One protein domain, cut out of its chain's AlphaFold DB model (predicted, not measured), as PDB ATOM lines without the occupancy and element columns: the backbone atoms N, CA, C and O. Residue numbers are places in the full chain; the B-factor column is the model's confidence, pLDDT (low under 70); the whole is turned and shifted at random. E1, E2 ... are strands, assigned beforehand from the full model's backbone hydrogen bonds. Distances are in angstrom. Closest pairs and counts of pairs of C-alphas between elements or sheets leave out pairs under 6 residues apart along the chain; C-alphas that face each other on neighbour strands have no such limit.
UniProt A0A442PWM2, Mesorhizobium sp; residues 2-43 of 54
ATOM      1  N   ALA A   2     260.804 272.033 210.553       52.97
ATOM      2  CA  ALA A   2     261.807 271.006 210.251       52.97
ATOM      3  C   ALA A   2     262.489 270.533 211.550       52.97
ATOM      4  O   ALA A   2     263.600 270.972 211.831       52.97
ATOM      5  N   GLY A   3     261.790 269.744 212.377       60.31
ATOM      6  CA  GLY A   3     262.340 269.001 213.527       60.31
ATOM      7  C   GLY A   3     263.327 269.747 214.434       60.31
ATOM      8  O   GLY A   3     264.322 269.166 214.852       60.31
ATOM      9  N   LYS A   4     263.121 271.051 214.658       69.06
ATOM     10  CA  LYS A   4     264.029 271.906 215.443       69.06
ATOM     11  C   LYS A   4     263.651 271.978 216.922       69.06
ATOM     12  O   LYS A   4     264.513 272.308 217.724       69.06
ATOM     13  N   ALA A   5     262.382 271.740 217.234       76.62
ATOM     14  CA  ALA A   5     261.805 271.787 218.568       76.62
ATOM     15  C   ALA A   5     260.491 270.989 218.572       76.62
ATOM     16  O   ALA A   5     259.941 270.736 217.493       76.62
ATOM     17  N   ALA A   6     260.036 270.605 219.761       83.50
ATOM     18  CA  ALA A   6     258.714 270.040 219.998       83.50
ATOM     19  C   ALA A   6     257.632 271.128 219.823       83.50
ATOM     20  O   ALA A   6     257.933 272.301 220.064       83.50
ATOM     21  N   ASP A   7     256.423 270.779 219.373       83.06
ATOM     22  CA  ASP A   7     255.321 271.738 219.164       83.06
ATOM     23  C   ASP A   7     254.286 271.651 220.301       83.06
ATOM     24  O   ASP A   7     253.881 272.672 220.861       83.06
ATOM     25  N   ASP A   8     253.914 270.433 220.712       83.62
ATOM     26  CA  ASP A   8     253.038 270.184 221.862       83.62
ATOM     27  C   ASP A   8     253.543 269.054 222.759       83.62
ATOM     28  O   ASP A   8     254.335 268.231 222.327       83.62
ATOM     29  N   SER A   9     253.008 268.953 223.982       88.56
ATOM     30  CA  SER A   9     253.482 268.032 225.030       88.56
ATOM     31  C   SER A   9     253.487 266.537 224.676       88.56
ATOM     32  O   SER A   9     253.867 265.734 225.520       88.56
ATOM     33  N   SER A  10     253.015 266.131 223.496       87.50
ATOM     34  CA  SER A  10     253.136 264.762 222.988       87.50
ATOM     35  C   SER A  10     254.372 264.532 222.100       87.50
ATOM     36  O   SER A  10     254.730 263.381 221.832       87.50
ATOM     37  N   ASP A  11     255.087 265.590 221.716       89.19
ATOM     38  CA  ASP A  11     256.252 265.568 220.830       89.19
ATOM     39  C   ASP A  11     257.558 265.244 221.577       89.19
ATOM     40  O   ASP A  11     258.496 266.036 221.664       89.19
ATOM     41  N   HIS A  12     257.655 264.026 222.103       94.00
ATOM     42  CA  HIS A  12     258.847 263.573 222.831       94.00
ATOM     43  C   HIS A  12     259.991 263.079 221.938       94.00
ATOM     44  O   HIS A  12     261.127 262.958 222.395       94.00
ATOM     45  N   ILE A  13     259.719 262.746 220.675       94.69
ATOM     46  CA  ILE A  13     260.716 262.231 219.729       94.69
ATOM     47  C   ILE A  13     260.777 263.149 218.520       94.69
ATOM     48  O   ILE A  13     259.794 263.323 217.804       94.69
ATOM     49  N   ILE A  14     261.956 263.714 218.270       93.81
ATOM     50  CA  ILE A  14     262.124 264.808 217.317       93.81
ATOM     51  C   ILE A  14     263.170 264.422 216.291       93.81
ATOM     52  O   ILE A  14     264.317 264.128 216.625       93.81
ATOM     53  N   TYR A  15     262.761 264.440 215.023       94.69
ATOM     54  CA  TYR A  15     263.625 264.140 213.892       94.69
ATOM     55  C   TYR A  15     263.865 265.383 213.037       94.69
ATOM     56  O   TYR A  15     262.957 265.902 212.383       94.69
ATOM     57  N   ASN A  16     265.115 265.836 212.988       94.12
ATOM     58  CA  ASN A  16     265.541 266.897 212.088       94.12
ATOM     59  C   ASN A  16     265.875 266.309 210.710       94.12
ATOM     60  O   ASN A  16     266.967 265.785 210.493       94.12
ATOM     61  N   SER A  17     264.964 266.458 209.748       93.12
ATOM     62  CA  SER A  17     265.124 265.896 208.399       93.12
ATOM     63  C   SER A  17     266.290 266.478 207.596       93.12
ATOM     64  O   SER A  17     266.749 265.833 206.655       93.12
ATOM     65  N   SER A  18     266.794 267.662 207.962       93.81
ATOM     66  CA  SER A  18     267.933 268.288 207.280       93.81
ATOM     67  C   SER A  18     269.282 267.724 207.725       93.81
ATOM     68  O   SER A  18     270.194 267.618 206.911       93.81
ATOM     69  N   THR A  19     269.409 267.338 208.999       94.75
ATOM     70  CA  THR A  19     270.669 266.839 209.577       94.75
ATOM     71  C   THR A  19     270.652 265.341 209.856       94.75
ATOM     72  O   THR A  19     271.707 264.747 210.056       94.75
ATOM     73  N   GLY A  20     269.470 264.728 209.896       95.88
ATOM     74  CA  GLY A  20     269.281 263.350 210.327       95.88
ATOM     75  C   GLY A  20     269.248 263.165 211.849       95.88
ATOM     76  O   GLY A  20     269.135 262.031 212.309       95.88
ATOM     77  N   ALA A  21     269.360 264.237 212.642       96.50
ATOM     78  CA  ALA A  21     269.406 264.132 214.099       96.50
ATOM     79  C   ALA A  21     268.074 263.622 214.664       96.50
ATOM     80  O   ALA A  21     267.021 264.179 214.352       96.50
ATOM     81  N   LEU A  22     268.142 262.585 215.501       96.31
ATOM     82  CA  LEU A  22     267.018 262.072 216.272       96.31
ATOM     83  C   LEU A  22     267.278 262.320 217.760       96.31
ATOM     84  O   LEU A  22     268.276 261.845 218.318       96.31
ATOM     85  N   SER A  23     266.376 263.069 218.381       96.31
ATOM     86  CA  SER A  23     266.503 263.535 219.758       96.31
ATOM     87  C   SER A  23     265.265 263.205 220.577       96.31
ATOM     88  O   SER A  23     264.162 263.109 220.039       96.31
ATOM     89  N   PHE A  24     265.464 263.039 221.882       95.12
ATOM     90  CA  PHE A  24     264.398 262.925 222.866       95.12
ATOM     91  C   PHE A  24     264.223 264.261 223.590       95.12
ATOM     92  O   PHE A  24     265.206 264.845 224.058       95.12
ATOM     93  N   ASP A  25     262.981 264.719 223.683       93.88
ATOM     94  CA  ASP A  25     262.566 265.865 224.481       93.88
ATOM     95  C   ASP A  25     261.775 265.374 225.693       93.88
ATOM     96  O   ASP A  25     260.749 264.710 225.554       93.88
ATOM     97  N   SER A  26     262.262 265.659 226.900       92.94
ATOM     98  CA  SER A  26     261.654 265.125 228.119       92.94
ATOM     99  C   SER A  26     260.343 265.805 228.489       92.94
ATOM    100  O   SER A  26     259.509 265.172 229.129       92.94
ATOM    101  N   ASP A  27     260.174 267.083 228.134       89.75
ATOM    102  CA  ASP A  27     258.938 267.818 228.421       89.75
ATOM    103  C   ASP A  27     257.979 267.853 227.229       89.75
ATOM    104  O   ASP A  27     256.801 268.163 227.404       89.75
ATOM    105  N   GLY A  28     258.478 267.507 226.038       89.88
ATOM    106  CA  GLY A  28     257.704 267.484 224.806       89.88
ATOM    107  C   GLY A  28     257.228 268.867 224.368       89.88
ATOM    108  O   GLY A  28     256.548 268.965 223.374       89.88
ATOM    109  N   ILE A  29     257.561 269.959 225.051       89.81
ATOM    110  CA  ILE A  29     257.105 271.316 224.696       89.81
ATOM    111  C   ILE A  29     258.265 272.223 224.273       89.81
ATOM    112  O   ILE A  29     258.070 273.421 224.060       89.81
ATOM    113  N   GLY A  30     259.484 271.679 224.176       85.50
ATOM    114  CA  GLY A  30     260.683 272.413 223.778       85.50
ATOM    115  C   GLY A  30     261.202 273.375 224.849       85.50
ATOM    116  O   GLY A  30     262.004 274.257 224.535       85.50
ATOM    117  N   GLY A  31     260.738 273.241 226.098       86.69
ATOM    118  CA  GLY A  31     261.212 274.034 227.234       86.69
ATOM    119  C   GLY A  31     262.534 273.506 227.797       86.69
ATOM    120  O   GLY A  31     263.388 274.280 228.237       86.69
ATOM    121  N   ALA A  32     262.718 272.190 227.747       88.06
ATOM    122  CA  ALA A  32     263.922 271.481 228.133       88.06
ATOM    123  C   ALA A  32     264.892 271.322 226.951       88.06
ATOM    124  O   ALA A  32     264.523 271.328 225.777       88.06
ATOM    125  N   ALA A  33     266.178 271.154 227.270       89.69
ATOM    126  CA  ALA A  33     267.166 270.814 226.257       89.69
ATOM    127  C   ALA A  33     266.959 269.368 225.778       89.69
ATOM    128  O   ALA A  33     266.934 268.430 226.574       89.69
ATOM    129  N   GLN A  34     266.877 269.196 224.462       93.50
ATOM    130  CA  GLN A  34     266.713 267.891 223.828       93.50
ATOM    131  C   GLN A  34     268.017 267.100 223.850       93.50
ATOM    132  O   GLN A  34     269.096 267.643 223.600       93.50
ATOM    133  N   THR A  35     267.919 265.794 224.084       95.56
ATOM    134  CA  THR A  35     269.072 264.889 224.058       95.56
ATOM    135  C   THR A  35     269.096 264.119 222.745       95.56
ATOM    136  O   THR A  35     268.239 263.267 222.511       95.56
ATOM    137  N   GLN A  36     270.082 264.390 221.887       96.50
ATOM    138  CA  GLN A  36     270.310 263.576 220.693       96.50
ATOM    139  C   GLN A  36     270.787 262.182 221.099       96.50
ATOM    140  O   GLN A  36     271.767 262.047 221.829       96.50
ATOM    141  N   PHE A  37     270.127 261.146 220.583       96.88
ATOM    142  CA  PHE A  37     270.491 259.755 220.867       96.88
ATOM    143  C   PHE A  37     270.769 258.929 219.606       96.88
ATOM    144  O   PHE A  37     271.313 257.833 219.708       96.88
ATOM    145  N   ALA A  38     270.430 259.440 218.418       97.69
ATOM    146  CA  ALA A  38     270.778 258.795 217.159       97.69
ATOM    147  C   ALA A  38     270.947 259.794 216.003       97.69
ATOM    148  O   ALA A  38     270.550 260.964 216.068       97.69
ATOM    149  N   THR A  39     271.517 259.286 214.911       97.69
ATOM    150  CA  THR A  39     271.564 259.950 213.608       97.69
ATOM    151  C   THR A  39     271.052 258.970 212.561       97.69
ATOM    152  O   THR A  39     271.578 257.866 212.432       97.69
ATOM    153  N   LEU A  40     270.025 259.374 211.822       96.38
ATOM    154  CA  LEU A  40     269.481 258.640 210.683       96.38
ATOM    155  C   LEU A  40     269.959 259.286 209.379       96.38
ATOM    156  O   LEU A  40     270.475 260.405 209.375       96.38
ATOM    157  N   SER A  41     269.747 258.619 208.246       97.50
ATOM    158  CA  SER A  41     269.906 259.283 206.949       97.50
ATOM    159  C   SER A  41     268.982 260.513 206.870       97.50
ATOM    160  O   SER A  41     267.834 260.424 207.311       97.50
ATOM    161  N   PRO A  42     269.442 261.663 206.341       95.94
ATOM    162  CA  PRO A  42     268.585 262.830 206.130       95.94
ATOM    163  C   PRO A  42     267.448 262.557 205.136       95.94
ATOM    164  O   PRO A  42     267.552 261.678 204.280       95.94
ATOM    165  N   GLY A  43     266.376 263.344 205.222       94.19
ATOM    166  CA  GLY A  43     265.258 263.298 204.275       94.19
ATOM    167  C   GLY A  43     264.271 262.138 204.455       94.19
ATOM    168  O   GLY A  43     263.423 261.937 203.587       94.19
TER     169      GLY A  43
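This is residues 2 to 43 of the 54 residues of a protein of Mesorhizobium sp (UniProt A0A442PWM2). There is little regular structure: a small three-stranded sheet folds back and forth, with the loops of residues 7 to 11 and 26 to 31 past the end where E1 begins and E2 ends. The 42 printed residues have no named helix and three strands, E1, E2, E3, a meander, each strand the antiparallel neighbour of the one before. The class is all strand, with 12 residues in named elements. The whole is compact, radius of gyration of the C-alphas 9.4 A, spanning 26 by 17 by 13 A.

E1, residues 13 to 15, and E2, residues 21 to 24, form an antiparallel hairpin at 167 degrees; N 14 and O 23 are within hydrogen-bond range at 2.9 A. E2 and E3, residues 35 to 39, form another at 144 degrees, with N 24 and O 35 at 2.9 A. E2 is the inner strand.

E1 begins at C-alpha 13 (260.716, 262.231, 219.729) and measures 6.8 A, E2 10.2 A. E3 measures 11.8 A, ending at C-alpha 39 (271.564, 259.950, 213.608).

The C-alphas of Gly 31 and Ser 41, the two farthest apart, are 26.5 A apart. The printed part has no cut and no long link. In this model pLDDT is under 70 at residues 2 to 4.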